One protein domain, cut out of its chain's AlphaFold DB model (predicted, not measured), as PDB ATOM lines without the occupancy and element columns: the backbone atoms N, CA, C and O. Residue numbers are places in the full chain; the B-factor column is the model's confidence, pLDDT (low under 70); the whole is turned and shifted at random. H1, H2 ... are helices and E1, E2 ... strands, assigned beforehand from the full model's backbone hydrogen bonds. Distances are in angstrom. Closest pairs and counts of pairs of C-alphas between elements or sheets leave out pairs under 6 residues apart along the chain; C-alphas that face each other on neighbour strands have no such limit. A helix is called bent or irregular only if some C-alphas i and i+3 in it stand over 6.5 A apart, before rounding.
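Overview. This is residues 23 to 170 of the 223 residues of an uncharacterized protein of TM7 phylum sp. oral taxon 346 (UniProt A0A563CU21). Two antiparallel sheets form a sandwich, partly face to face with their strands crossed: the three-stranded sheet E1 E2 E3 lies between the long helix H2, which packs on its one face, and the larger, twisted sheet E4 E5 E6 E7 over its other face. The small helices H1 and H3 pack on each other near the first residues of H2, and the longest axis runs between the loops at residues 99 and 122. The printed part has 148 residues, with three named helices and seven named strands in the order H1 H2 E1 E2 E3 E4 E5 E6 E7 H3, and the class is mixed, helices and strands. It is compact, with a radius of gyration of the C-alphas of 15.5 A and spans of 49 by 39 by 28 A.

Along the chain. H1, residues 23 to 30, begins at C-alpha 23 at (46.292, 19.197, 40.467) and is 10.4 A long from first to last C-alpha. H2, residues 33 to 54, is the longest helix at 27.6 A; it has a kink of 44 degrees near residue 48 and is irregular, with C-alphas 49 and 52 9.1 A apart. E1, residues 58 to 64, begins at (20.799, 27.757, 50.335) and is 18.8 A long. E2 is residues 70 to 75, 16.9 A, and E3 is residues 86 to 91, 16.7 A. E4, residues 109 to 116, is 20.1 A long. E5, residues 128 to 136, is 23.1 A, and E6, residues 139 to 147, is 25.1 A. E7, residues 152 to 156, is 13.6 A. H3, residues 165 to 169, is 6.2 A and ends at C-alpha 169 at (40.387, 19.022, 52.380).

Arrangement. E1 E2 E3 is a meander, each strand the antiparallel neighbour of the one before; N 63 and O 71 are 2.8 A apart in the hairpin of E1 and E2, and N 72 and O 89 2.8 A in that of E2 and E3, within hydrogen-bond range. With H2 on one face this sheet makes two layers, a helix over a sheet, at a height over the sheet of 8.3 A. The closest C-alphas of H2 and E3 are those of Gln 39 and Cys 91, 5.6 A apart. H3 is on the same face, over none of the strands. E4 E5 E6 E7 is a second meander, with pairs within hydrogen-bond range at N 133 and O 113, 2.8 A, N 144 and O 132, 2.8 A, and N 143 and O 155, 2.8 A. The two sheets make a sandwich, two sheets face to face, with facing parts 10.4 A centre to centre and strands at 61 degrees. H1 touches H3, the closest C-alphas being those of Ile 26 and Ile 168, 5.8 A apart. H2 and H3 only just touch, through residues 33 to 36 of H2 alone, with 3 pairs of C-alphas within 8 A; the closest are those of Glu 33 and Thr 169, 6.4 A apart. Every O i to N i+4 pair is within hydrogen-bond range in H1 and H3, and 15 of 18 are in H2.

Size, cuts and confidence. The two C-alphas farthest apart are those of Ser 99 and Phe 122, 51.2 A. The printed part has no cut. The links E3 to E4, of 17 residues, and E4 to E5, of 11, are long. Mean pLDDT of the printed part is 88.0; residues 77 to 84 are under 70.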
ATOM      1  N   GLN A  23      45.689  20.071  39.455       89.19
ATOM      2  CA  GLN A  23      46.292  19.197  40.467       89.19
ATOM      3  C   GLN A  23      47.479  19.855  41.183       89.19
ATOM      4  O   GLN A  23      47.581  19.766  42.402       89.19
ATOM      5  N   GLU A  24      48.339  20.585  40.461       90.75
ATOM      6  CA  GLU A  24      49.421  21.366  41.082       90.75
ATOM      7  C   GLU A  24      48.859  22.457  42.009       90.75
ATOM      8  O   GLU A  24      49.383  22.662  43.105       90.75
ATOM      9  N   ARG A  25      47.758  23.118  41.618       90.00
ATOM     10  CA  ARG A  25      47.058  24.088  42.476       90.00
ATOM     11  C   ARG A  25      46.510  23.421  43.738       90.00
ATOM     12  O   ARG A  25      46.768  23.919  44.828       90.00
ATOM     13  N   ILE A  26      45.806  22.293  43.618       90.25
ATOM     14  CA  ILE A  26      45.279  21.547  44.776       90.25
ATOM     15  C   ILE A  26      46.416  21.125  45.710       90.25
ATOM     16  O   ILE A  26      46.327  21.361  46.912       90.25
ATOM     17  N   ALA A  27      47.507  20.574  45.174       90.25
ATOM     18  CA  ALA A  27      48.665  20.166  45.966       90.25
ATOM     19  C   ALA A  27      49.270  21.341  46.754       90.25
ATOM     20  O   ALA A  27      49.582  21.196  47.935       90.25
ATOM     21  N   GLN A  28      49.376  22.527  46.146       91.25
ATOM     22  CA  GLN A  28      49.818  23.732  46.856       91.25
ATOM     23  C   GLN A  28      48.825  24.173  47.940       91.25
ATOM     24  O   GLN A  28      49.242  24.569  49.027       91.25
ATOM     25  N   LEU A  29      47.518  24.095  47.676       92.06
ATOM     26  CA  LEU A  29      46.483  24.446  48.653       92.06
ATOM     27  C   LEU A  29      46.455  23.479  49.843       92.06
ATOM     28  O   LEU A  29      46.277  23.931  50.974       92.06
ATOM     29  N   LYS A  30      46.717  22.185  49.622       91.12
ATOM     30  CA  LYS A  30      46.835  21.176  50.686       91.12
ATOM     31  C   LYS A  30      47.940  21.501  51.695       91.12
ATOM     32  O   LYS A  30      47.758  21.285  52.888       91.12
ATOM     33  N   LEU A  31      49.045  22.122  51.270       91.44
ATOM     34  CA  LEU A  31      50.108  22.557  52.195       91.44
ATOM     35  C   LEU A  31      49.627  23.589  53.228       91.44
ATOM     36  O   LEU A  31      50.228  23.724  54.292       91.44
ATOM     37  N   ARG A  32      48.542  24.312  52.927       91.69
ATOM     38  CA  ARG A  32      47.912  25.307  53.807       91.69
ATOM     39  C   ARG A  32      46.506  24.905  54.258       91.69
ATOM     40  O   ARG A  32      45.732  25.762  54.676       91.69
ATOM     41  N   GLU A  33      46.176  23.615  54.212       92.12
ATOM     42  CA  GLU A  33      44.835  23.097  54.512       92.12
ATOM     43  C   GLU A  33      44.318  23.538  55.890       92.12
ATOM     44  O   GLU A  33      43.176  23.981  56.008       92.12
ATOM     45  N   SER A  34      45.166  23.486  56.927       91.81
ATOM     46  CA  SER A  34      44.796  23.930  58.281       91.81
ATOM     47  C   SER A  34      44.309  25.377  58.285       91.81
ATOM     48  O   SER A  34      43.277  25.688  58.872       91.81
ATOM     49  N   ARG A  35      45.015  26.256  57.567       93.12
ATOM     50  CA  ARG A  35      44.667  27.673  57.471       93.12
ATOM     51  C   ARG A  35      43.368  27.885  56.694       93.12
ATOM     52  O   ARG A  35      42.523  28.661  57.128       93.12
ATOM     53  N   LEU A  36      43.166  27.145  55.602       95.25
ATOM     54  CA  LEU A  36      41.916  27.184  54.834       95.25
ATOM     55  C   LEU A  36      40.715  26.736  55.683       95.25
ATOM     56  O   LEU A  36      39.637  27.323  55.582       95.25
ATOM     57  N   ARG A  37      40.896  25.739  56.560       94.44
ATOM     58  CA  ARG A  37      39.863  25.307  57.517       94.44
ATOM     59  C   ARG A  37      39.539  26.389  58.545       94.44
ATOM     60  O   ARG A  37      38.364  26.605  58.826       94.44
ATOM     61  N   GLU A  38      40.539  27.092  59.070       95.44
ATOM     62  CA  GLU A  38      40.314  28.224  59.984       95.44
ATOM     63  C   GLU A  38      39.558  29.370  59.296       95.44
ATOM     64  O   GLU A  38      38.598  29.898  59.857       95.44
ATOM     65  N   GLN A  39      39.933  29.715  58.059       96.94
ATOM     66  CA  GLN A  39      39.226  30.711  57.247       96.94
ATOM     67  C   GLN A  39      37.765  30.300  56.990       96.94
ATOM     68  O   GLN A  39      36.851  31.118  57.111       96.94
ATOM     69  N   ALA A  40      37.525  29.023  56.673       95.75
ATOM     70  CA  ALA A  40      36.177  28.498  56.486       95.75
ATOM     71  C   ALA A  40      35.349  28.558  57.779       95.75
ATOM     72  O   ALA A  40      34.197  28.979  57.732       95.75
ATOM     73  N   ALA A  41      35.943  28.217  58.926       95.75
ATOM     74  CA  ALA A  41      35.285  28.308  60.227       95.75
ATOM     75  C   ALA A  41      34.958  29.760  60.616       95.75
ATOM     76  O   ALA A  41      33.890  30.026  61.165       95.75
ATOM     77  N   ALA A  42      35.837  30.716  60.298       96.44
ATOM     78  CA  ALA A  42      35.567  32.137  60.504       96.44
ATOM     79  C   ALA A  42      34.364  32.618  59.673       96.44
ATOM     80  O   ALA A  42      33.523  33.365  60.178       96.44
ATOM     81  N   ALA A  43      34.251  32.158  58.425       95.12
ATOM     82  CA  ALA A  43      33.109  32.465  57.568       95.12
ATOM     83  C   ALA A  43      31.815  31.774  58.033       95.12
ATOM     84  O   ALA A  43      30.770  32.419  58.036       95.12
ATOM     85  N   ASP A  44      31.881  30.523  58.508       94.50
ATOM     86  CA  ASP A  44      30.729  29.837  59.114       94.50
ATOM     87  C   ASP A  44      30.231  30.595  60.358       94.50
ATOM     88  O   ASP A  44      29.041  30.880  60.478       94.50
ATOM     89  N   LYS A  45      31.142  31.026  61.239       95.00
ATOM     90  CA  LYS A  45      30.798  31.833  62.420       95.00
ATOM     91  C   LYS A  45      30.154  33.169  62.044       95.00
ATOM     92  O   LYS A  45      29.227  33.617  62.712       95.00
ATOM     93  N   LEU A  46      30.650  33.834  61.000       94.94
ATOM     94  CA  LEU A  46      30.036  35.067  60.510       94.94
ATOM     95  C   LEU A  46      28.619  34.807  59.986       94.94
ATOM     96  O   LEU A  46      27.716  35.565  60.320       94.94
ATOM     97  N   TYR A  47      28.424  33.739  59.214       92.06
ATOM     98  CA  TYR A  47      27.107  33.345  58.720       92.06
ATOM     99  C   TYR A  47      26.116  33.095  59.866       92.06
ATOM    100  O   TYR A  47      25.015  33.638  59.855       92.06
ATOM    101  N   GLU A  48      26.524  32.344  60.893       91.75
ATOM    102  CA  GLU A  48      25.704  32.100  62.087       91.75
ATOM    103  C   GLU A  48      25.309  33.402  62.798       91.75
ATOM    104  O   GLU A  48      24.161  33.552  63.213       91.75
ATOM    105  N   ASN A  49      26.231  34.367  62.890       92.44
ATOM    106  CA  ASN A  49      25.961  35.667  63.506       92.44
ATOM    107  C   ASN A  49      24.985  36.537  62.700       92.44
ATOM    108  O   ASN A  49      24.316  37.378  63.295       92.44
ATOM    109  N   LEU A  50      24.907  36.366  61.375       89.31
ATOM    110  CA  LEU A  50      23.915  37.057  60.541       89.31
ATOM    111  C   LEU A  50      22.498  36.506  60.773       89.31
ATOM    112  O   LEU A  50      21.523  37.232  60.598       89.31
ATOM    113  N   GLY A  51      22.370  35.236  61.167       82.38
ATOM    114  CA  GLY A  51      21.086  34.612  61.489       82.38
ATOM    115  C   GLY A  51      20.046  34.737  60.366       82.38
ATOM    116  O   GLY A  51      20.364  34.639  59.177       82.38
ATOM    117  N   GLU A  52      18.786  34.966  60.745       75.88
ATOM    118  CA  GLU A  52      17.661  35.127  59.808       75.88
ATOM    119  C   GLU A  52      17.783  36.382  58.922       75.88
ATOM    120  O   GLU A  52      17.229  36.408  57.821       75.88
ATOM    121  N   GLU A  53      18.545  37.398  59.351       72.56
ATOM    122  CA  GLU A  53      18.752  38.641  58.587       72.56
ATOM    123  C   GLU A  53      19.531  38.408  57.287       72.56
ATOM    124  O   GLU A  53      19.425  39.199  56.352       72.56
ATOM    125  N   SER A  54      20.270  37.297  57.195       74.19
ATOM    126  CA  SER A  54      20.964  36.893  55.969       74.19
ATOM    127  C   SER A  54      20.018  36.713  54.777       74.19
ATOM    128  O   SER A  54      20.436  36.890  53.631       74.19
ATOM    129  N   GLY A  55      18.757  36.327  55.024       73.88
ATOM    130  CA  GLY A  55      17.744  36.084  53.995       73.88
ATOM    131  C   GLY A  55      18.086  34.982  52.979       73.88
ATOM    132  O   GLY A  55      17.304  34.771  52.047       73.88
ATOM    133  N   CYS A  56      19.220  34.291  53.152       78.19
ATOM    134  CA  CYS A  56      19.759  33.264  52.265       78.19
ATOM    135  C   CYS A  56      19.859  31.949  53.032       78.19
ATOM    136  O   CYS A  56      20.562  31.867  54.031       78.19
ATOM    137  N   ASP A  57      19.172  30.916  52.555       73.62
ATOM    138  CA  ASP A  57      19.060  29.616  53.220       73.62
ATOM    139  C   ASP A  57      19.731  28.479  52.435       73.62
ATOM    140  O   ASP A  57      19.871  27.362  52.941       73.62
ATOM    141  N   PHE A  58      20.162  28.741  51.198       82.12
ATOM    142  CA  PHE A  58      20.799  27.757  50.335       82.12
ATOM    143  C   PHE A  58      22.293  28.046  50.180       82.12
ATOM    144  O   PHE A  58      22.695  29.026  49.557       82.12
ATOM    145  N   ARG A  59      23.136  27.162  50.718       88.12
ATOM    146  CA  ARG A  59      24.581  27.207  50.481       88.12
ATOM    147  C   ARG A  59      24.886  26.641  49.096       88.12
ATOM    148  O   ARG A  59      24.694  25.453  48.865       88.12
ATOM    149  N   VAL A  60      25.414  27.490  48.222       89.75
ATOM    150  CA  VAL A  60      25.905  27.106  46.891       89.75
ATOM    151  C   VAL A  60      27.209  26.320  47.019       89.75
ATOM    152  O   VAL A  60      27.378  25.297  46.369       89.75
ATOM    153  N   GLY A  61      28.126  26.765  47.886       92.25
ATOM    154  CA  GLY A  61      29.347  26.015  48.175       92.25
ATOM    155  C   GLY A  61      30.439  26.826  48.864       92.25
ATOM    156  O   GLY A  61      30.270  28.012  49.167       92.25
ATOM    157  N   ARG A  62      31.569  26.155  49.112       96.00
ATOM    158  CA  ARG A  62      32.808  26.753  49.619       96.00
ATOM    159  C   ARG A  62      33.914  26.580  48.587       96.00
ATOM    160  O   ARG A  62      34.172  25.461  48.146       96.00
ATOM    161  N   PHE A  63      34.592  27.667  48.252       97.12
ATOM    162  CA  PHE A  63      35.592  27.689  47.191       97.12
ATOM    163  C   PHE A  63      36.855  28.423  47.632       97.12
ATOM    164  O   PHE A  63      36.823  29.246  48.545       97.12
ATOM    165  N   VAL A  64      37.973  28.124  46.980       96.44
ATOM    166  CA  VAL A  64      39.285  28.699  47.270       96.44
ATOM    167  C   VAL A  64      39.851  29.306  45.994       96.44
ATOM    168  O   VAL A  64      40.047  28.616  44.991       96.44
ATOM    169  N   ASP A  65      40.116  30.607  46.033       93.88
ATOM    170  CA  ASP A  65      40.783  31.313  44.939       93.88
ATOM    171  C   ASP A  65      42.290  30.985  44.922       93.88
ATOM    172  O   ASP A  65      42.859  30.460  45.883       93.88
ATOM    173  N   ALA A  66      42.969  31.277  43.815       86.94
ATOM    174  CA  ALA A  66      44.396  31.045  43.632       86.94
ATOM    175  C   ALA A  66      45.255  31.718  44.719       86.94
ATOM    176  O   ALA A  66      46.260  31.151  45.149       86.94
ATOM    177  N   ASP A  67      44.845  32.888  45.214       89.25
ATOM    178  CA  ASP A  67      45.539  33.576  46.308       89.25
ATOM    179  C   ASP A  67      45.325  32.909  47.683       89.25
ATOM    180  O   ASP A  67      46.132  33.094  48.595       89.25
ATOM    181  N   GLY A  68      44.343  32.014  47.815       92.31
ATOM    182  CA  GLY A  68      43.977  31.337  49.064       92.31
ATOM    183  C   GLY A  68      42.841  31.984  49.826       92.31
ATOM    184  O   GLY A  68      42.593  31.609  50.970       92.31
ATOM    185  N   THR A  69      42.166  32.955  49.223       95.38
ATOM    186  CA  THR A  69      40.924  33.490  49.762       95.38
ATOM    187  C   THR A  69      39.880  32.386  49.770       95.38
ATOM    188  O   THR A  69      39.622  31.759  48.740       95.38
ATOM    189  N   VAL A  70      39.277  32.153  50.933       97.19
ATOM    190  CA  VAL A  70      38.139  31.244  51.067       97.19
ATOM    191  C   VAL A  70      36.864  32.036  50.827       97.19
ATOM    192  O   VAL A  70      36.622  33.050  51.480       97.19
ATOM    193  N   TRP A  71      36.048  31.548  49.904       97.19
ATOM    194  CA  TRP A  71      34.747  32.086  49.539       97.19
ATOM    195  C   TRP A  71      33.659  31.125  50.009       97.19
ATOM    196  O   TRP A  71      33.734  29.925  49.748       97.19
ATOM    197  N   GLN A  72      32.630  31.641  50.673       95.94
ATOM    198  CA  GLN A  72      31.383  30.920  50.908       95.94
ATOM    199  C   GLN A  72      30.252  31.648  50.199       95.94
ATOM    200  O   GLN A  72      30.043  32.841  50.421       95.94
ATOM    201  N   ILE A  73      29.541  30.926  49.342       93.94
ATOM    202  CA  ILE A  73      28.501  31.493  48.491       93.94
ATOM    203  C   ILE A  73      27.168  30.893  48.910       93.94
ATOM    204  O   ILE A  73      27.015  29.672  49.004       93.94
ATOM    205  N   TYR A  74      26.211  31.774  49.144       90.38
ATOM    206  CA  TYR A  74      24.843  31.458  49.494       90.38
ATOM    207  C   TYR A  74      23.905  32.179  48.536       90.38
ATOM    208  O   TYR A  74      24.208  33.255  48.015       90.38
ATOM    209  N   ASN A  75      22.754  31.569  48.326       86.62
ATOM    210  CA  ASN A  75      21.675  32.091  47.518       86.62
ATOM    211  C   ASN A  75      20.354  31.842  48.267       86.62
ATOM    212  O   ASN A  75      20.286  31.041  49.203       86.62
ATOM    213  N   ASN A  76      19.302  32.539  47.873       79.00
ATOM    214  CA  ASN A  76      17.972  32.425  48.433       79.00
ATOM    215  C   ASN A  76      16.933  31.865  47.443       79.00
ATOM    216  O   ASN A  76      15.760  32.183  47.583       79.00
ATOM    217  N   TYR A  77      17.302  31.022  46.468       66.38
ATOM    218  CA  TYR A  77      16.391  30.473  45.443       66.38
ATOM    219  C   TYR A  77      15.105  29.841  46.007       66.38
ATOM    220  O   TYR A  77      14.093  29.744  45.310       66.38
ATOM    221  N   LYS A  78      15.102  29.415  47.275       55.25
ATOM    222  CA  LYS A  78      13.902  28.916  47.967       55.25
ATOM    223  C   LYS A  78      12.952  30.035  48.422       55.25
ATOM    224  O   LYS A  78      11.750  29.804  48.563       55.25
ATOM    225  N   ASN A  79      13.461  31.247  48.605       56.78
ATOM    226  CA  ASN A  79      12.736  32.450  48.980       56.78
ATOM    227  C   ASN A  79      12.232  33.213  47.740       56.78
ATOM    228  O   ASN A  79      12.887  34.094  47.184       56.78
ATOM    229  N   LYS A  80      10.997  32.905  47.333       51.22
ATOM    230  CA  LYS A  80      10.333  33.483  46.148       51.22
ATOM    231  C   LYS A  80      10.120  35.007  46.194       51.22
ATOM    232  O   LYS A  80       9.704  35.573  45.189       51.22
ATOM    233  N   GLY A  81      10.346  35.662  47.336       51.28
ATOM    234  CA  GLY A  81      10.170  37.110  47.490       51.28
ATOM    235  C   GLY A  81      11.313  37.948  46.911       51.28
ATOM    236  O   GLY A  81      11.105  39.122  46.618       51.28
ATOM    237  N   ASN A  82      12.501  37.361  46.727       55.22
ATOM    238  CA  ASN A  82      13.658  38.050  46.166       55.22
ATOM    239  C   ASN A  82      14.531  37.054  45.381       55.22
ATOM    240  O   ASN A  82      15.488  36.549  45.946       55.22
ATOM    241  N   PRO A  83      14.225  36.741  44.112       49.50
ATOM    242  CA  PRO A  83      14.867  35.657  43.349       49.50
ATOM    243  C   PRO A  83      16.365  35.861  43.031       49.50
ATOM    244  O   PRO A  83      16.950  35.049  42.323       49.50
ATOM    245  N   TYR A  84      16.983  36.922  43.556       61.09
ATOM    246  CA  TYR A  84      18.378  37.299  43.334       61.09
ATOM    247  C   TYR A  84      19.095  37.675  44.641       61.09
ATOM    248  O   TYR A  84      20.006  38.505  44.638       61.09
ATOM    249  N   GLY A  85      18.671  37.115  45.777       80.56
ATOM    250  CA  GLY A  85      19.352  37.323  47.051       80.56
ATOM    251  C   GLY A  85      20.589  36.444  47.131       80.56
ATOM    252  O   GLY A  85      20.506  35.237  47.352       80.56
ATOM    253  N   TRP A  86      21.738  37.074  46.940       89.56
ATOM    254  CA  TRP A  86      23.039  36.451  47.097       89.56
ATOM    255  C   TRP A  86      23.683  36.937  48.382       89.56
ATOM    256  O   TRP A  86      23.657  38.126  48.697       89.56
ATOM    257  N   LEU A  87      24.325  36.014  49.085       91.75
ATOM    258  CA  LEU A  87      25.213  36.331  50.186       91.75
ATOM    259  C   LEU A  87      26.561  35.685  49.904       91.75
ATOM    260  O   LEU A  87      26.676  34.470  49.755       91.75
ATOM    261  N   VAL A  88      27.594  36.516  49.843       94.56
ATOM    262  CA  VAL A  88      28.961  36.061  49.624       94.56
ATOM    263  C   VAL A  88      29.798  36.478  50.816       94.56
ATOM    264  O   VAL A  88      29.902  37.661  51.139       94.56
ATOM    265  N   LEU A  89      30.399  35.492  51.472       95.50
ATOM    266  CA  LEU A  89      31.353  35.695  52.549       95.50
ATOM    267  C   LEU A  89      32.745  35.379  52.021       95.50
ATOM    268  O   LEU A  89      32.940  34.357  51.363       95.50
ATOM    269  N   CYS A  90      33.723  36.222  52.333       95.12
ATOM    270  CA  CYS A  90      35.121  35.924  52.052       95.12
ATOM    271  C   CYS A  90      35.954  35.959  53.325       95.12
ATOM    272  O   CYS A  90      35.687  36.752  54.228       95.12
ATOM    273  N   CYS A  91      37.027  35.184  53.355       96.62
ATOM    274  CA  CYS A  91      38.098  35.341  54.324       96.62
ATOM    275  C   CYS A  91      39.428  35.302  53.571       96.62
ATOM    276  O   CYS A  91      39.795  34.262  53.016       96.62
ATOM    277  N   ASP A  92      40.122  36.440  53.504       93.94
ATOM    278  CA  ASP A  92      41.442  36.516  52.873       93.94
ATOM    279  C   ASP A  92      42.463  35.708  53.672       93.94
ATOM    280  O   ASP A  92      42.374  35.658  54.900       93.94
ATOM    281  N   PRO A  93      43.501  35.155  53.023       91.12
ATOM    282  CA  PRO A  93      44.543  34.407  53.727       91.12
ATOM    283  C   PRO A  93      45.254  35.246  54.798       91.12
ATOM    284  O   PRO A  93      45.717  34.696  55.798       91.12
ATOM    285  N   ASN A  94      45.301  36.568  54.603       89.69
ATOM    286  CA  ASN A  94      45.970  37.532  55.478       89.69
ATOM    287  C   ASN A  94      44.993  38.396  56.296       89.69
ATOM    288  O   ASN A  94      45.442  39.303  56.992       89.69
ATOM    289  N   ALA A  95      43.676  38.182  56.181       86.75
ATOM    290  CA  ALA A  95      42.708  38.905  57.002       86.75
ATOM    291  C   ALA A  95      42.675  38.270  58.389       86.75
ATOM    292  O   ALA A  95      42.155  37.169  58.561       86.75
ATOM    293  N   GLU A  96      43.233  38.967  59.371       88.88
ATOM    294  CA  GLU A  96      43.243  38.551  60.766       88.88
ATOM    295  C   GLU A  96      42.759  39.691  61.661       88.88
ATOM    296  O   GLU A  96      42.982  40.866  61.372       88.88
ATOM    297  N   ASN A  97      42.102  39.330  62.760       85.44
ATOM    298  CA  ASN A  97      41.765  40.263  63.830       85.44
ATOM    299  C   ASN A  97      42.962  40.487  64.781       85.44
ATOM    300  O   ASN A  97      44.003  39.843  64.657       85.44
ATOM    301  N   ASP A  98      42.789  41.342  65.793       85.88
ATOM    302  CA  ASP A  98      43.830  41.640  66.794       85.88
ATOM    303  C   ASP A  98      44.326  40.401  67.571       85.88
ATOM    304  O   ASP A  98      45.401  40.427  68.170       85.88
ATOM    305  N   SER A  99      43.558  39.304  67.568       84.25
ATOM    306  CA  SER A  99      43.943  38.016  68.155       84.25
ATOM    307  C   SER A  99      44.595  37.057  67.152       84.25
ATOM    308  O   SER A  99      44.667  35.856  67.418       84.25
ATOM    309  N   ASN A 100      45.058  37.561  66.004       83.31
ATOM    310  CA  ASN A 100      45.728  36.790  64.955       83.31
ATOM    311  C   ASN A 100      44.867  35.630  64.412       83.31
ATOM    312  O   ASN A 100      45.375  34.600  63.968       83.31
ATOM    313  N   THR A 101      43.543  35.772  64.507       88.81
ATOM    314  CA  THR A 101      42.553  34.781  64.076       88.81
ATOM    315  C   THR A 101      41.955  35.220  62.745       88.81
ATOM    316  O   THR A 101      41.666  36.412  62.612       88.81
ATOM    317  N   PRO A 102      41.721  34.307  61.783       94.12
ATOM    318  CA  PRO A 102      41.127  34.681  60.506       94.12
ATOM    319  C   PRO A 102      39.815  35.452  60.662       94.12
ATOM    320  O   PRO A 102      38.947  35.079  61.454       94.12
ATOM    321  N   GLU A 103      39.671  36.530  59.895       95.50
ATOM    322  CA  GLU A 103      38.492  37.389  59.909       95.50
ATOM    323  C   GLU A 103      37.756  37.289  58.569       95.50
ATOM    324  O   GLU A 103      38.276  37.657  57.514       95.50
ATOM    325  N   ALA A 104      36.529  36.770  58.608       96.19
ATOM    326  CA  ALA A 104      35.646  36.743  57.451       96.19
ATOM    327  C   ALA A 104      34.828  38.035  57.350       96.19
ATOM    328  O   ALA A 104      34.563  38.702  58.352       96.19
ATOM    329  N   ARG A 105      34.402  38.382  56.135       95.25
ATOM    330  CA  ARG A 105      33.611  39.583  55.847       95.25
ATOM    331  C   ARG A 105      32.509  39.279  54.843       95.25
ATOM    332  O   ARG A 105      32.689  38.454  53.947       95.25
ATOM    333  N   VAL A 106      31.389  39.982  54.994       94.06
ATOM    334  CA  VAL A 106      30.334  40.029  53.977       94.06
ATOM    335  C   VAL A 106      30.824  40.880  52.817       94.06
ATOM    336  O   VAL A 106      31.361  41.969  53.023       94.06
ATOM    337  N   GLN A 107      30.626  40.384  51.605       93.69
ATOM    338  CA  GLN A 107      30.954  41.110  50.393       93.69
ATOM    339  C   GLN A 107      29.757  41.915  49.924       93.69
ATOM    340  O   GLN A 107      28.674  41.374  49.706       93.69
ATOM    341  N   GLU A 108      29.976  43.210  49.732       91.62
ATOM    342  CA  GLU A 108      28.996  44.086  49.110       91.62
ATOM    343  C   GLU A 108      28.890  43.750  47.619       91.62
ATOM    344  O   GLU A 108      29.822  43.996  46.843       91.62
ATOM    345  N   ILE A 109      27.753  43.166  47.243       90.62
ATOM    346  CA  ILE A 109      27.390  42.905  45.853       90.62
ATOM    347  C   ILE A 109      26.793  44.191  45.294       90.62
ATOM    348  O   ILE A 109      25.744  44.644  45.747       90.62
ATOM    349  N   THR A 110      27.481  44.795  44.333       90.12
ATOM    350  CA  THR A 110      27.055  46.060  43.720       90.12
ATOM    351  C   THR A 110      26.069  45.846  42.587       90.12
ATOM    352  O   THR A 110      25.241  46.706  42.314       90.12
ATOM    353  N   GLU A 111      26.185  44.707  41.913       88.12
ATOM    354  CA  GLU A 111      25.353  44.315  40.786       88.12
ATOM    355  C   GLU A 111      25.390  42.795  40.664       88.12
ATOM    356  O   GLU A 111      26.419  42.164  40.930       88.12
ATOM    357  N   ASN A 112      24.276  42.205  40.248       87.69
ATOM    358  CA  ASN A 112      24.227  40.821  39.828       87.69
ATOM    359  C   ASN A 112      23.407  40.663  38.549       87.69
ATOM    360  O   ASN A 112      22.408  41.348  38.339       87.69
ATOM    361  N   GLY A 113      23.843  39.745  37.696       84.88
ATOM    362  CA  GLY A 113      23.165  39.403  36.453       84.88
ATOM    363  C   GLY A 113      23.024  37.896  36.318       84.88
ATOM    364  O   GLY A 113      23.850  37.155  36.840       84.88
ATOM    365  N   CYS A 114      21.997  37.460  35.596       89.00
ATOM    366  CA  CYS A 114      21.799  36.065  35.223       89.00
ATOM    367  C   CYS A 114      21.698  35.969  33.699       89.00
ATOM    368  O   CYS A 114      20.923  36.696  33.073       89.00
ATOM    369  N   THR A 115      22.491  35.082  33.105       87.12
ATOM    370  CA  THR A 115      22.414  34.722  31.687       87.12
ATOM    371  C   THR A 115      21.969  33.274  31.576       87.12
ATOM    372  O   THR A 115      22.658  32.389  32.070       87.12
ATOM    373  N   GLU A 116      20.841  33.016  30.916       88.81
ATOM    374  CA  GLU A 116      20.299  31.660  30.760       88.81
ATOM    375  C   GLU A 116      20.432  31.165  29.313       88.81
ATOM    376  O   GLU A 116      20.214  31.911  28.354       88.81
ATOM    377  N   GLU A 117      20.720  29.871  29.157       87.88
ATOM    378  CA  GLU A 117      20.890  29.186  27.866       87.88
ATOM    379  C   GLU A 117      19.683  29.360  26.947       87.88
ATOM    380  O   GLU A 117      19.852  29.572  25.750       87.88
ATOM    381  N   GLN A 118      18.465  29.362  27.493       88.00
ATOM    382  CA  GLN A 118      17.251  29.534  26.693       88.00
ATOM    383  C   GLN A 118      17.174  30.887  25.964       88.00
ATOM    384  O   GLN A 118      16.526  30.980  24.922       88.00
ATOM    385  N   TYR A 119      17.828  31.928  26.492       86.31
ATOM    386  CA  TYR A 119      17.817  33.272  25.906       86.31
ATOM    387  C   TYR A 119      19.084  33.579  25.110       86.31
ATOM    388  O   TYR A 119      19.034  34.372  24.172       86.31
ATOM    389  N   MET A 120      20.208  32.959  25.473       88.44
ATOM    390  CA  MET A 120      21.528  33.246  24.910       88.44
ATOM    391  C   MET A 120      22.288  31.964  24.504       88.44
ATOM    392  O   MET A 120      23.451  31.805  24.866       88.44
ATOM    393  N   PRO A 121      21.693  31.037  23.728       85.75
ATOM    394  CA  PRO A 121      22.261  29.698  23.526       85.75
ATOM    395  C   PRO A 121      23.612  29.697  22.795       85.75
ATOM    396  O   PRO A 121      24.424  28.810  23.016       85.75
ATOM    397  N   PHE A 122      23.872  30.689  21.935       86.44
ATOM    398  CA  PHE A 122      25.090  30.745  21.113       86.44
ATOM    399  C   PHE A 122      26.341  31.213  21.864       86.44
ATOM    400  O   PHE A 122      27.443  30.964  21.397       86.44
ATOM    401  N   VAL A 123      26.182  31.898  22.999       84.75
ATOM    402  CA  VAL A 123      27.305  32.407  23.812       84.75
ATOM    403  C   VAL A 123      27.512  31.583  25.082       84.75
ATOM    404  O   VAL A 123      28.412  31.861  25.871       84.75
ATOM    405  N   MET A 124      26.660  30.584  25.305       88.12
ATOM    406  CA  MET A 124      26.687  29.773  26.510       88.12
ATOM    407  C   MET A 124      27.654  28.602  26.340       88.12
ATOM    408  O   MET A 124      27.585  27.894  25.333       88.12
ATOM    409  N   PRO A 125      28.549  28.364  27.317       86.94
ATOM    410  CA  PRO A 125      29.423  27.205  27.281       86.94
ATOM    411  C   PRO A 125      28.623  25.901  27.218       86.94
ATOM    412  O   PRO A 125      27.578  25.763  27.857       86.94
ATOM    413  N   GLU A 126      29.143  24.914  26.491       86.12
ATOM    414  CA  GLU A 126      28.458  23.637  26.304       86.12
ATOM    415  C   GLU A 126      28.130  22.951  27.646       86.12
ATOM    416  O   GLU A 126      29.009  22.652  28.463       86.12
ATOM    417  N   GLY A 127      26.843  22.659  27.852       87.38
ATOM    418  CA  GLY A 127      26.328  22.015  29.062       87.38
ATOM    419  C   GLY A 127      26.090  22.961  30.245       87.38
ATOM    420  O   GLY A 127      25.714  22.485  31.316       87.38
ATOM    421  N   VAL A 128      26.288  24.273  30.075       90.06
ATOM    422  CA  VAL A 128      25.918  25.298  31.061       90.06
ATOM    423  C   VAL A 128      24.519  25.830  30.743       90.06
ATOM    424  O   VAL A 128      24.248  26.277  29.633       90.06
ATOM    425  N   LYS A 129      23.630  25.801  31.738       90.88
ATOM    426  CA  LYS A 129      22.234  26.251  31.650       90.88
ATOM    427  C   LYS A 129      22.026  27.685  32.087       90.88
ATOM    428  O   LYS A 129      21.171  28.370  31.531       90.88
ATOM    429  N   ALA A 130      22.802  28.140  33.060       90.81
ATOM    430  CA  ALA A 130      22.760  29.515  33.517       90.81
ATOM    431  C   ALA A 130      24.127  29.954  34.036       90.81
ATOM    432  O   ALA A 130      24.915  29.135  34.510       90.81
ATOM    433  N   ILE A 131      24.395  31.250  33.949       91.25
ATOM    434  CA  ILE A 131      25.556  31.894  34.549       91.25
ATOM    435  C   ILE A 131      25.047  33.058  35.384       91.25
ATOM    436  O   ILE A 131      24.497  34.011  34.831       91.25
ATOM    437  N   ASP A 132      25.262  32.990  36.693       91.81
ATOM    438  CA  ASP A 132      25.086  34.143  37.567       91.81
ATOM    439  C   ASP A 132      26.414  34.863  37.753       91.81
ATOM    440  O   ASP A 132      27.398  34.275  38.206       91.81
ATOM    441  N   THR A 133      26.430  36.152  37.443       92.88
ATOM    442  CA  THR A 133      27.592  37.021  37.603       92.88
ATOM    443  C   THR A 133      27.366  37.933  38.795       92.88
ATOM    444  O   THR A 133      26.385  38.674  38.830       92.88
ATOM    445  N   LEU A 134      28.281  37.908  39.763       93.81
ATOM    446  CA  LEU A 134      28.236  38.736  40.968       93.81
ATOM    447  C   LEU A 134      29.373  39.754  40.934       93.81
ATOM    448  O   LEU A 134      30.551  39.386  40.968       93.81
ATOM    449  N   HIS A 135      29.030  41.039  40.881       93.31
ATOM    450  CA  HIS A 135      29.985  42.142  40.913       93.31
ATOM    451  C   HIS A 135      30.145  42.687  42.331       93.31
ATOM    452  O   HIS A 135      29.175  42.814  43.074       93.31
ATOM    453  N   PHE A 136      31.377  43.046  42.696       93.06
ATOM    454  CA  PHE A 136      31.707  43.573  44.019       93.06
ATOM    455  C   PHE A 136      32.413  44.922  43.901       93.06
ATOM    456  O   PHE A 136      33.227  45.126  43.001       93.06
ATOM    457  N   ALA A 137      32.202  45.812  44.873       86.81
ATOM    458  CA  ALA A 137      32.764  47.168  44.846       86.81
ATOM    459  C   ALA A 137      34.304  47.212  44.851       86.81
ATOM    460  O   ALA A 137      34.915  48.162  44.362       86.81
ATOM    461  N   ARG A 138      34.950  46.221  45.477       85.31
ATOM    462  CA  ARG A 138      36.399  46.232  45.760       85.31
ATOM    463  C   ARG A 138      37.105  44.929  45.403       85.31
ATOM    464  O   ARG A 138      38.233  44.711  45.841       85.31
ATOM    465  N   ARG A 139      36.451  44.046  44.644       88.31
ATOM    466  CA  ARG A 139      36.996  42.741  44.250       88.31
ATOM    467  C   ARG A 139      36.584  42.351  42.846       88.31
ATOM    468  O   ARG A 139      35.622  42.884  42.305       88.31
ATOM    469  N   ARG A 140      37.318  41.390  42.281       90.00
ATOM    470  CA  ARG A 140      36.927  40.751  41.025       90.00
ATOM    471  C   ARG A 140      35.573  40.088  41.184       90.00
ATOM    472  O   ARG A 140      35.315  39.449  42.201       90.00
ATOM    473  N   SER A 141      34.760  40.232  40.152       93.31
ATOM    474  CA  SER A 141      33.493  39.531  40.032       93.31
ATOM    475  C   SER A 141      33.714  38.026  40.008       93.31
ATOM    476  O   SER A 141      34.773  37.557  39.578       93.31
ATOM    477  N   ILE A 142      32.705  37.289  40.451       95.06
ATOM    478  CA  ILE A 142      32.663  35.835  40.325       95.06
ATOM    479  C   ILE A 142      31.468  35.432  39.473       95.06
ATOM    480  O   ILE A 142      30.429  36.084  39.502       95.06
ATOM    481  N   ASN A 143      31.640  34.349  38.734       94.69
ATOM    482  CA  ASN A 143      30.644  33.735  37.878       94.69
ATOM    483  C   ASN A 143      30.310  32.353  38.445       94.69
ATOM    484  O   ASN A 143      31.221  31.558  38.695       94.69
ATOM    485  N   VAL A 144      29.026  32.061  38.631       93.62
ATOM    486  CA  VAL A 144      28.501  30.751  39.027       93.62
ATOM    487  C   VAL A 144      27.872  30.110  37.794       93.62
ATOM    488  O   VAL A 144      26.819  30.538  37.334       93.62
ATOM    489  N   PHE A 145      28.542  29.103  37.242       93.06
ATOM    490  CA  PHE A 145      28.101  28.361  36.065       93.06
ATOM    491  C   PHE A 145      27.272  27.162  36.511       93.06
ATOM    492  O   PHE A 145      27.822  26.201  37.050       93.06
ATOM    493  N   TRP A 146      25.971  27.198  36.256       90.00
ATOM    494  CA  TRP A 146      25.045  26.109  36.543       90.00
ATOM    495  C   TRP A 146      24.997  25.136  35.374       90.00
ATOM    496  O   TRP A 146      24.712  25.539  34.247       90.00
ATOM    497  N   LYS A 147      25.241  23.852  35.631       89.00
ATOM    498  CA  LYS A 147      25.125  22.780  34.637       89.00
ATOM    499  C   LYS A 147      23.908  21.903  34.916       89.00
ATOM    500  O   LYS A 147      23.313  21.938  35.997       89.00
ATOM    501  N   ASP A 148      23.561  21.075  33.937       78.50
ATOM    502  CA  ASP A 148      22.559  20.026  34.124       78.50
ATOM    503  C   ASP A 148      22.948  19.069  35.263       78.50
ATOM    504  O   ASP A 148      24.116  18.747  35.470       78.50
ATOM    505  N   GLY A 149      21.950  18.594  36.011       75.06
ATOM    506  CA  GLY A 149      22.166  17.645  37.109       75.06
ATOM    507  C   GLY A 149      22.673  18.265  38.417       75.06
ATOM    508  O   GLY A 149      23.012  17.525  39.338       75.06
ATOM    509  N   GLY A 150      22.693  19.599  38.526       71.94
ATOM    510  CA  GLY A 150      23.052  20.310  39.759       71.94
ATOM    511  C   GLY A 150      24.557  20.448  39.999       71.94
ATOM    512  O   GLY A 150      24.960  20.890  41.072       71.94
ATOM    513  N   GLU A 151      25.387  20.080  39.020       81.62
ATOM    514  CA  GLU A 151      26.810  20.415  39.023       81.62
ATOM    515  C   GLU A 151      26.977  21.920  38.771       81.62
ATOM    516  O   GLU A 151      26.247  22.521  37.978       81.62
ATOM    517  N   LEU A 152      27.958  22.540  39.426       89.88
ATOM    518  CA  LEU A 152      28.304  23.931  39.177       89.88
ATOM    519  C   LEU A 152      29.811  24.150  39.203       89.88
ATOM    520  O   LEU A 152      30.557  23.404  39.836       89.88
ATOM    521  N   VAL A 153      30.252  25.202  38.523       93.00
ATOM    522  CA  VAL A 153      31.632  25.696  38.575       93.00
ATOM    523  C   VAL A 153      31.589  27.155  38.991       93.00
ATOM    524  O   VAL A 153      30.736  27.904  38.523       93.00
ATOM    525  N   VAL A 154      32.516  27.573  39.849       95.38
ATOM    526  CA  VAL A 154      32.690  28.985  40.196       95.38
ATOM    527  C   VAL A 154      34.016  29.459  39.633       95.38
ATOM    528  O   VAL A 154      35.039  28.803  39.820       95.38
ATOM    529  N   ALA A 155      34.010  30.593  38.943       94.50
ATOM    530  CA  ALA A 155      35.224  31.197  38.413       94.50
ATOM    531  C   ALA A 155      35.252  32.700  38.667       94.50
ATOM    532  O   ALA A 155      34.209  33.326  38.833       94.50
ATOM    533  N   ASP A 156      36.440  33.290  38.675       92.12
ATOM    534  CA  ASP A 156      36.566  34.742  38.682       92.12
ATOM    535  C   ASP A 156      36.228  35.352  37.308       92.12
ATOM    536  O   ASP A 156      36.004  34.660  36.311       92.12
ATOM    537  N   SER A 157      36.226  36.682  37.243       87.88
ATOM    538  CA  SER A 157      35.965  37.445  36.019       87.88
ATOM    539  C   SER A 157      36.973  37.208  34.885       87.88
ATOM    540  O   SER A 157      36.747  37.682  33.778       87.88
ATOM    541  N   LEU A 158      38.103  36.543  35.149       86.81
ATOM    542  CA  LEU A 158      39.083  36.151  34.131       86.81
ATOM    543  C   LEU A 158      38.884  34.700  33.676       86.81
ATOM    544  O   LEU A 158      39.712  34.175  32.937       86.81
ATOM    545  N   GLY A 159      37.819  34.046  34.142       86.69
ATOM    546  CA  GLY A 159      37.551  32.652  33.845       86.69
ATOM    547  C   GLY A 159      38.548  31.724  34.523       86.69
ATOM    548  O   GLY A 159      38.903  30.716  33.934       86.69
ATOM    549  N   ARG A 160      39.045  32.040  35.727       89.31
ATOM    550  CA  ARG A 160      39.858  31.109  36.527       89.31
ATOM    551  C   ARG A 160      38.996  30.445  37.586       89.31
ATOM    552  O   ARG A 160      38.390  31.129  38.401       89.31
ATOM    553  N   GLU A 161      38.973  29.115  37.582       92.88
ATOM    554  CA  GLU A 161      38.209  28.309  38.541       92.88
ATOM    555  C   GLU A 161      38.644  28.598  39.986       92.88
ATOM    556  O   GLU A 161      39.835  28.498  40.310       92.88
ATOM    557  N   LEU A 162      37.676  28.870  40.860       95.25
ATOM    558  CA  LEU A 162      37.841  28.790  42.306       95.25
ATOM    559  C   LEU A 162      37.616  27.328  42.716       95.25
ATOM    560  O   LEU A 162      36.566  26.748  42.448       95.25
ATOM    561  N   LEU A 163      38.615  26.724  43.358       95.38
ATOM    562  CA  LEU A 163      38.619  25.289  43.636       95.38
ATOM    563  C   LEU A 163      37.687  24.949  44.806       95.38
ATOM    564  O   LEU A 163      37.752  25.642  45.823       95.38
ATOM    565  N   PRO A 164      36.865  23.889  44.723       95.25
ATOM    566  CA  PRO A 164      36.039  23.458  45.847       95.25
ATOM    567  C   PRO A 164      36.888  23.149  47.087       95.25
ATOM    568  O   PRO A 164      37.869  22.407  47.018       95.25
ATOM    569  N   LEU A 165      36.506  23.701  48.241       94.44
ATOM    570  CA  LEU A 165      37.250  23.494  49.490       94.44
ATOM    571  C   LEU A 165      37.248  22.022  49.930       94.44
ATOM    572  O   LEU A 165      38.245  21.532  50.467       94.44
ATOM    573  N   ASP A 166      36.150  21.311  49.686       90.81
ATOM    574  CA  ASP A 166      35.998  19.906  50.077       90.81
ATOM    575  C   ASP A 166      36.962  19.000  49.300       90.81
ATOM    576  O   ASP A 166      37.498  18.049  49.857       90.81
ATOM    577  N   GLU A 167      37.286  19.341  48.049       90.69
ATOM    578  CA  GLU A 167      38.278  18.602  47.261       90.69
ATOM    579  C   GLU A 167      39.706  18.811  47.783       90.69
ATOM    580  O   GLU A 167      40.526  17.894  47.781       90.69
ATOM    581  N   ILE A 168      40.008  20.013  48.275       91.19
ATOM    582  CA  ILE A 168      41.314  20.319  48.870       91.19
ATOM    583  C   ILE A 168      41.465  19.609  50.219       91.19
ATOM    584  O   ILE A 168      42.544  19.121  50.539       91.19
ATOM    585  N   THR A 169      40.391  19.561  51.008       86.44
ATOM    586  CA  THR A 169      40.387  19.022  52.380       86.44
ATOM    587  C   THR A 169      40.035  17.532  52.460       86.44
ATOM    588  O   THR A 169      40.013  16.966  53.558       86.44
ATOM    589  N   ALA A 170      39.777  16.890  51.317       85.06
ATOM    590  CA  ALA A 170      39.571  15.453  51.218       85.06
ATOM    591  C   ALA A 170      40.837  14.693  51.645       85.06
ATOM    592  O   ALA A 170      41.960  15.025  51.247       85.06
TER     593      ALA A 170